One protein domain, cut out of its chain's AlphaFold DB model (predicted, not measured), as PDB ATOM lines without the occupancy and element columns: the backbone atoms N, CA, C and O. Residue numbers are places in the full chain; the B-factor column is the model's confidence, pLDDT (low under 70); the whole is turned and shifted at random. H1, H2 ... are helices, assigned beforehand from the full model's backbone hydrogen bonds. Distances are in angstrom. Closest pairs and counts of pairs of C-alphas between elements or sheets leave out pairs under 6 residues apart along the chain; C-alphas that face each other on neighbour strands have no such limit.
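This is residues 9 to 66 of the 66 residues of an uncharacterized protein of Crateriforma conspicua (UniProt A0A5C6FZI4). The longest helix, H4, packs its first part, residues 49 to 56, on H3, while residues 58 to 66, of which 58 to 64 belong to H4, stick out as an arm from a small body built round H3. H2 crosses the first end of H3, and the short H1 packs on H3 farther along. The printed part has 58 residues with four named helices, in the order H1, H2, H3, H4, and no named strand; the class is all helix. The whole is compact, with a radius of gyration of the C-alphas of 10.9 A, yet elongated, spanning 34 by 22 by 16 A.

Find C-alpha 49 at (0.416, -0.321, -22.006); from there H4, residues 49 to 64, runs 22.8 A to C-alpha 64 at (-6.561, 21.432, -22.331). H3, residues 33 to 46, begins at (-14.079, 5.259, -14.227) and is 19.8 A long. Look earlier for H2, residues 17 to 26, 14.4 A, and H1, residues 9 to 14, 8.5 A.

Start at the hub, H3, which touches the three other helices. H4 touches it with residues 49 to 56 alone, at a steep tilt of 50 degrees, opposite ways; the closest C-alphas, of Leu 42 and Ser 52, are 5.3 A apart. Residues 33 to 37 of H3 touch H2, about perpendicular at 84 degrees, closest at the C-alphas of Leu 20 and Ala 36, 5.5 A. Residues 40 to 44 of H3 touch H1, closest at the C-alphas of Leu 13 and Arg 40, 5.9 A. H2 and H4 are apart. In H1, H2, H3 and H4 every O i to N i+4 pair is within hydrogen-bond range.

The C-alphas farthest apart, of Ala 14 and Ala 66, are 34.2 A apart. The printed part has no cut, and no link is long. The model's pLDDT is under 70 at residues 65 to 66.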
ATOM      1  N   GLU A   9       0.319  -5.644 -19.344       92.88
ATOM      2  CA  GLU A   9      -0.916  -5.577 -20.126       92.88
ATOM      3  C   GLU A   9      -1.941  -6.611 -19.666       92.88
ATOM      4  O   GLU A   9      -3.107  -6.277 -19.479       92.88
ATOM      5  N   GLU A  10      -1.521  -7.859 -19.455       91.56
ATOM      6  CA  GLU A  10      -2.404  -8.915 -18.954       91.56
ATOM      7  C   GLU A  10      -2.937  -8.582 -17.558       91.56
ATOM      8  O   GLU A  10      -4.111  -8.825 -17.279       91.56
ATOM      9  N   LEU A  11      -2.105  -7.973 -16.707       91.62
ATOM     10  CA  LEU A  11      -2.522  -7.488 -15.392       91.62
ATOM     11  C   LEU A  11      -3.564  -6.371 -15.522       91.62
ATOM     12  O   LEU A  11      -4.637  -6.482 -14.939       91.62
ATOM     13  N   VAL A  12      -3.311  -5.351 -16.347       91.69
ATOM     14  CA  VAL A  12      -4.263  -4.251 -16.593       91.69
ATOM     15  C   VAL A  12      -5.592  -4.755 -17.163       91.69
ATOM     16  O   VAL A  12      -6.654  -4.259 -16.794       91.69
ATOM     17  N   LEU A  13      -5.564  -5.759 -18.039       92.00
ATOM     18  CA  LEU A  13      -6.778  -6.357 -18.602       92.00
ATOM     19  C   LEU A  13      -7.551  -7.206 -17.584       92.00
ATOM     20  O   LEU A  13      -8.773  -7.321 -17.701       92.00
ATOM     21  N   ALA A  14      -6.863  -7.791 -16.602       93.06
ATOM     22  CA  ALA A  14      -7.466  -8.578 -15.529       93.06
ATOM     23  C   ALA A  14      -7.987  -7.722 -14.360       93.06
ATOM     24  O   ALA A  14      -8.850  -8.188 -13.615       93.06
ATOM     25  N   MET A  15      -7.486  -6.494 -14.206       93.00
ATOM     26  CA  MET A  15      -7.903  -5.569 -13.154       93.00
ATOM     27  C   MET A  15      -9.357  -5.117 -13.331       93.00
ATOM     28  O   MET A  15      -9.859  -4.840 -14.433       93.00
ATOM     29  N   SER A  16     -10.040  -5.005 -12.198       95.00
ATOM     30  CA  SER A  16     -11.301  -4.284 -12.099       95.00
ATOM     31  C   SER A  16     -11.096  -2.798 -12.402       95.00
ATOM     32  O   SER A  16      -9.980  -2.274 -12.399       95.00
ATOM     33  N   VAL A  17     -12.195  -2.104 -12.696       93.19
ATOM     34  CA  VAL A  17     -12.139  -0.666 -12.984       93.19
ATOM     35  C   VAL A  17     -11.674   0.117 -11.752       93.19
ATOM     36  O   VAL A  17     -10.856   1.018 -11.905       93.19
ATOM     37  N   ASP A  18     -12.098  -0.291 -10.552       95.38
ATOM     38  CA  ASP A  18     -11.696   0.331  -9.287       95.38
ATOM     39  C   ASP A  18     -10.182   0.195  -9.040       95.38
ATOM     40  O   ASP A  18      -9.508   1.186  -8.768       95.38
ATOM     41  N   GLU A  19      -9.612  -1.002  -9.229       94.81
ATOM     42  CA  GLU A  19      -8.162  -1.227  -9.088       94.81
ATOM     43  C   GLU A  19      -7.357  -0.400 -10.101       94.81
ATOM     44  O   GLU A  19      -6.291   0.132  -9.792       94.81
ATOM     45  N   LEU A  20      -7.868  -0.268 -11.328       92.81
ATOM     46  CA  LEU A  20      -7.263   0.585 -12.348       92.81
ATOM     47  C   LEU A  20      -7.336   2.066 -11.972       92.81
ATOM     48  O   LEU A  20      -6.389   2.804 -12.226       92.81
ATOM     49  N   GLN A  21      -8.436   2.516 -11.368       94.06
ATOM     50  CA  GLN A  21      -8.550   3.883 -10.866       94.06
ATOM     51  C   GLN A  21      -7.541   4.153  -9.746       94.06
ATOM     52  O   GLN A  21      -6.899   5.200  -9.772       94.06
ATOM     53  N   GLU A  22      -7.353   3.219  -8.813       94.50
ATOM     54  CA  GLU A  22      -6.331   3.331  -7.764       94.50
ATOM     55  C   GLU A  22      -4.920   3.420  -8.360       94.50
ATOM     56  O   GLU A  22      -4.175   4.349  -8.046       94.50
ATOM     57  N   LEU A  23      -4.590   2.542  -9.312       91.12
ATOM     58  CA  LEU A  23      -3.307   2.579 -10.020       91.12
ATOM     59  C   LEU A  23      -3.077   3.926 -10.727       91.12
ATOM     60  O   LEU A  23      -1.979   4.485 -10.691       91.12
ATOM     61  N   LEU A  24      -4.113   4.464 -11.371       88.75
ATOM     62  CA  LEU A  24      -4.040   5.754 -12.050       88.75
ATOM     63  C   LEU A  24      -3.846   6.911 -11.070       88.75
ATOM     64  O   LEU A  24      -3.064   7.817 -11.370       88.75
ATOM     65  N   ALA A  25      -4.497   6.866  -9.906       90.75
ATOM     66  CA  ALA A  25      -4.294   7.843  -8.842       90.75
ATOM     67  C   ALA A  25      -2.838   7.836  -8.352       90.75
ATOM     68  O   ALA A  25      -2.226   8.900  -8.248       90.75
ATOM     69  N   ASP A  26      -2.268   6.649  -8.125       91.50
ATOM     70  CA  ASP A  26      -0.875   6.478  -7.691       91.50
ATOM     71  C   ASP A  26       0.128   7.006  -8.728       91.50
ATOM     72  O   ASP A  26       1.183   7.543  -8.385       91.50
ATOM     73  N   MET A  27      -0.224   6.918 -10.012       84.75
ATOM     74  CA  MET A  27       0.541   7.481 -11.127       84.75
ATOM     75  C   MET A  27       0.325   8.994 -11.330       84.75
ATOM     76  O   MET A  27       0.967   9.592 -12.196       84.75
ATOM     77  N   GLY A  28      -0.554   9.631 -10.549       85.50
ATOM     78  CA  GLY A  28      -0.849  11.066 -10.627       85.50
ATOM     79  C   GLY A  28      -1.858  11.460 -11.712       85.50
ATOM     80  O   GLY A  28      -1.982  12.646 -12.027       85.50
ATOM     81  N   PHE A  29      -2.578  10.493 -12.284       85.25
ATOM     82  CA  PHE A  29      -3.702  10.743 -13.185       85.25
ATOM     83  C   PHE A  29      -4.998  10.950 -12.399       85.25
ATOM     84  O   PHE A  29      -5.127  10.543 -11.246       85.25
ATOM     85  N   GLU A  30      -5.987  11.575 -13.036       85.62
ATOM     86  CA  GLU A  30      -7.316  11.715 -12.444       85.62
ATOM     87  C   GLU A  30      -8.046  10.356 -12.469       85.62
ATOM     88  O   GLU A  30      -8.339   9.842 -13.555       85.62
ATOM     89  N   PRO A  31      -8.370   9.754 -11.311       87.12
ATOM     90  CA  PRO A  31      -8.839   8.374 -11.238       87.12
ATOM     91  C   PRO A  31     -10.340   8.275 -11.524       87.12
ATOM     92  O   PRO A  31     -11.154   7.991 -10.647       87.12
ATOM     93  N   THR A  32     -10.734   8.532 -12.769       91.69
ATOM     94  CA  THR A  32     -12.133   8.407 -13.201       91.69
ATOM     95  C   THR A  32     -12.403   7.041 -13.825       91.69
ATOM     96  O   THR A  32     -11.558   6.488 -14.527       91.69
ATOM     97  N   GLU A  33     -13.620   6.527 -13.636       92.88
ATOM     98  CA  GLU A  33     -14.079   5.259 -14.227       92.88
ATOM     99  C   GLU A  33     -13.927   5.273 -15.755       92.88
ATOM    100  O   GLU A  33     -13.489   4.303 -16.378       92.88
ATOM    101  N   ARG A  34     -14.218   6.432 -16.363       90.38
ATOM    102  CA  ARG A  34     -14.024   6.670 -17.792       90.38
ATOM    103  C   ARG A  34     -12.563   6.480 -18.194       90.38
ATOM    104  O   ARG A  34     -12.310   5.836 -19.206       90.38
ATOM    105  N   LEU A  35     -11.622   7.044 -17.434       88.06
ATOM    106  CA  LEU A  35     -10.196   6.963 -17.747       88.06
ATOM    107  C   LEU A  35      -9.679   5.528 -17.652       88.06
ATOM    108  O   LEU A  35      -9.035   5.046 -18.582       88.06
ATOM    109  N   ALA A  36     -10.019   4.845 -16.561       92.50
ATOM    110  CA  ALA A  36      -9.679   3.446 -16.336       92.50
ATOM    111  C   ALA A  36     -10.232   2.539 -17.445       92.50
ATOM    112  O   ALA A  36      -9.504   1.717 -18.004       92.50
ATOM    113  N   THR A  37     -11.492   2.749 -17.837       93.06
ATOM    114  CA  THR A  37     -12.115   2.011 -18.944       93.06
ATOM    115  C   THR A  37     -11.399   2.284 -20.267       93.06
ATOM    116  O   THR A  37     -11.050   1.338 -20.969       93.06
ATOM    117  N   SER A  38     -11.105   3.551 -20.580       91.56
ATOM    118  CA  SER A  38     -10.399   3.922 -21.813       91.56
ATOM    119  C   SER A  38      -8.991   3.330 -21.890       91.56
ATOM    120  O   SER A  38      -8.605   2.850 -22.951       91.56
ATOM    121  N   ILE A  39      -8.225   3.318 -20.793       90.56
ATOM    122  CA  ILE A  39      -6.908   2.665 -20.767       90.56
ATOM    123  C   ILE A  39      -7.037   1.169 -21.024       90.56
ATOM    124  O   ILE A  39      -6.297   0.636 -21.844       90.56
ATOM    125  N   ARG A  40      -7.985   0.490 -20.373       92.75
ATOM    126  CA  ARG A  40      -8.165  -0.954 -20.556       92.75
ATOM    127  C   ARG A  40      -8.536  -1.301 -21.999       92.75
ATOM    128  O   ARG A  40      -7.967  -2.225 -22.572       92.75
ATOM    129  N   GLU A  41      -9.438  -0.529 -22.603       93.06
ATOM    130  CA  GLU A  41      -9.803  -0.670 -24.017       93.06
ATOM    131  C   GLU A  41      -8.607  -0.403 -24.942       93.06
ATOM    132  O   GLU A  41      -8.351  -1.176 -25.866       93.06
ATOM    133  N   LEU A  42      -7.829   0.652 -24.683       91.75
ATOM    134  CA  LEU A  42      -6.630   0.964 -25.462       91.75
ATOM    135  C   LEU A  42      -5.584  -0.148 -25.363       91.75
ATOM    136  O   LEU A  42      -5.039  -0.543 -26.391       91.75
ATOM    137  N   VAL A  43      -5.347  -0.708 -24.176       93.50
ATOM    138  CA  VAL A  43      -4.421  -1.835 -23.987       93.50
ATOM    139  C   VAL A  43      -4.915  -3.059 -24.745       93.50
ATOM    140  O   VAL A  43      -4.130  -3.716 -25.425       93.50
ATOM    141  N   GLN A  44      -6.219  -3.332 -24.709       92.50
ATOM    142  CA  GLN A  44      -6.816  -4.440 -25.450       92.50
ATOM    143  C   GLN A  44      -6.654  -4.280 -26.969       92.50
ATOM    144  O   GLN A  44      -6.433  -5.263 -27.675       92.50
ATOM    145  N   HIS A  45      -6.761  -3.052 -27.481       91.12
ATOM    146  CA  HIS A  45      -6.657  -2.767 -28.912       91.12
ATOM    147  C   HIS A  45      -5.217  -2.653 -29.419       91.12
ATOM    148  O   HIS A  45      -4.927  -3.082 -30.534       91.12
ATOM    149  N   THR A  46      -4.325  -2.056 -28.631       89.69
ATOM    150  CA  THR A  46      -2.928  -1.807 -29.015       89.69
ATOM    151  C   THR A  46      -1.999  -2.957 -28.637       89.69
ATOM    152  O   THR A  46      -0.935  -3.097 -29.235       89.69
ATOM    153  N   GLY A  47      -2.379  -3.765 -27.642       90.75
ATOM    154  CA  GLY A  47      -1.518  -4.775 -27.034       90.75
ATOM    155  C   GLY A  47      -0.329  -4.188 -26.268       90.75
ATOM    156  O   GLY A  47       0.623  -4.916 -26.009       90.75
ATOM    157  N   SER A  48      -0.340  -2.886 -25.958       91.12
ATOM    158  CA  SER A  48       0.772  -2.190 -25.306       91.12
ATOM    159  C   SER A  48       0.270  -1.159 -24.301       91.12
ATOM    160  O   SER A  48      -0.472  -0.230 -24.642       91.12
ATOM    161  N   LEU A  49       0.723  -1.292 -23.053       87.94
ATOM    162  CA  LEU A  49       0.416  -0.321 -22.006       87.94
ATOM    163  C   LEU A  49       1.057   1.041 -22.287       87.94
ATOM    164  O   LEU A  49       0.376   2.062 -22.206       87.94
ATOM    165  N   ASP A  50       2.319   1.057 -22.713       88.69
ATOM    166  CA  ASP A  50       3.039   2.295 -23.029       88.69
ATOM    167  C   ASP A  50       2.343   3.100 -24.135       88.69
ATOM    168  O   ASP A  50       2.101   4.299 -23.981       88.69
ATOM    169  N   ALA A  51       1.950   2.442 -25.233       87.56
ATOM    170  CA  ALA A  51       1.230   3.099 -26.325       87.56
ATOM    171  C   ALA A  51      -0.114   3.685 -25.861       87.56
ATOM    172  O   ALA A  51      -0.512   4.768 -26.297       87.56
ATOM    173  N   SER A  52      -0.793   2.988 -24.948       89.31
ATOM    174  CA  SER A  52      -2.078   3.410 -24.385       89.31
ATOM    175  C   SER A  52      -1.936   4.643 -23.489       89.31
ATOM    176  O   SER A  52      -2.736   5.573 -23.596       89.31
ATOM    177  N   ILE A  53      -0.893   4.693 -22.652       85.88
ATOM    178  CA  ILE A  53      -0.595   5.848 -21.794       85.88
ATOM    179  C   ILE A  53      -0.232   7.076 -22.640       85.88
ATOM    180  O   ILE A  53      -0.736   8.168 -22.372       85.88
ATOM    181  N   VAL A  54       0.591   6.913 -23.683       87.38
ATOM    182  CA  VAL A  54       0.960   8.016 -24.590       87.38
ATOM    183  C   VAL A  54      -0.275   8.580 -25.294       87.38
ATOM    184  O   VAL A  54      -0.506   9.787 -25.245       87.38
ATOM    185  N   ALA A  55      -1.112   7.716 -25.875       86.12
ATOM    186  CA  ALA A  55      -2.341   8.142 -26.544       86.12
ATOM    187  C   ALA A  55      -3.288   8.897 -25.597       86.12
ATOM    188  O   ALA A  55      -3.934   9.872 -25.991       86.12
ATOM    189  N   LEU A  56      -3.353   8.468 -24.335       81.94
ATOM    190  CA  LEU A  56      -4.162   9.127 -23.325       81.94
ATOM    191  C   LEU A  56      -3.618  10.513 -22.959       81.94
ATOM    192  O   LEU A  56      -4.383  11.476 -22.883       81.94
ATOM    193  N   HIS A  57      -2.308  10.624 -22.756       81.50
ATOM    194  CA  HIS A  57      -1.661  11.895 -22.460       81.50
ATOM    195  C   HIS A  57      -1.838  12.896 -23.613       81.50
ATOM    196  O   HIS A  57      -2.191  14.051 -23.374       81.50
ATOM    197  N   ASP A  58      -1.689  12.452 -24.863       84.50
ATOM    198  CA  ASP A  58      -1.904  13.291 -26.048       84.50
ATOM    199  C   ASP A  58      -3.353  13.799 -26.141       84.50
ATOM    200  O   ASP A  58      -3.592  14.974 -26.447       84.50
ATOM    201  N   ALA A  59      -4.332  12.946 -25.826       78.81
ATOM    202  CA  ALA A  59      -5.741  13.328 -25.790       78.81
ATOM    203  C   ALA A  59      -6.045  14.356 -24.684       78.81
ATOM    204  O   ALA A  59      -6.812  15.299 -24.903       78.81
ATOM    205  N   GLU A  60      -5.429  14.203 -23.511       76.94
ATOM    206  CA  GLU A  60      -5.585  15.109 -22.371       76.94
ATOM    207  C   GLU A  60      -4.940  16.480 -22.641       76.94
ATOM    208  O   GLU A  60      -5.557  17.521 -22.397       76.94
ATOM    209  N   VAL A  61      -3.737  16.502 -23.225       77.56
ATOM    210  CA  VAL A  61      -3.063  17.736 -23.663       77.56
ATOM    211  C   VAL A  61      -3.895  18.462 -24.719       77.56
ATOM    212  O   VAL A  61      -4.124  19.666 -24.600       77.56
ATOM    213  N   THR A  62      -4.401  17.733 -25.718       78.31
ATOM    214  CA  THR A  62      -5.241  18.303 -26.781       78.31
ATOM    215  C   THR A  62      -6.514  18.929 -26.210       78.31
ATOM    216  O   THR A  62      -6.901  20.016 -26.630       78.31
ATOM    217  N   ARG A  63      -7.146  18.288 -25.217       72.31
ATOM    218  CA  ARG A  63      -8.345  18.822 -24.555       72.31
ATOM    219  C   ARG A  63      -8.070  20.117 -23.791       72.31
ATOM    220  O   ARG A  63      -8.911  21.002 -23.810       72.31
ATOM    221  N   ARG A  64      -6.925  20.232 -23.113       71.56
ATOM    222  CA  ARG A  64      -6.561  21.432 -22.331       71.56
ATOM    223  C   ARG A  64      -6.162  22.624 -23.202       71.56
ATOM    224  O   ARG A  64      -6.185  23.753 -22.723       71.56
ATOM    225  N   ALA A  65      -5.756  22.366 -24.443       69.12
ATOM    226  CA  ALA A  65      -5.381  23.391 -25.412       69.12
ATOM    227  C   ALA A  65      -6.570  23.942 -26.229       69.12
ATOM    228  O   ALA A  65      -6.377  24.910 -26.966       69.12
ATOM    229  N   ALA A  66      -7.754  23.324 -26.126       62.28
ATOM    230  CA  ALA A  66      -8.987  23.703 -26.824       62.28
ATOM    231  C   ALA A  66      -9.907  24.557 -25.939       62.28
ATOM    232  O   ALA A  66     -10.570  25.457 -26.503       62.28
TER     233      ALA A  66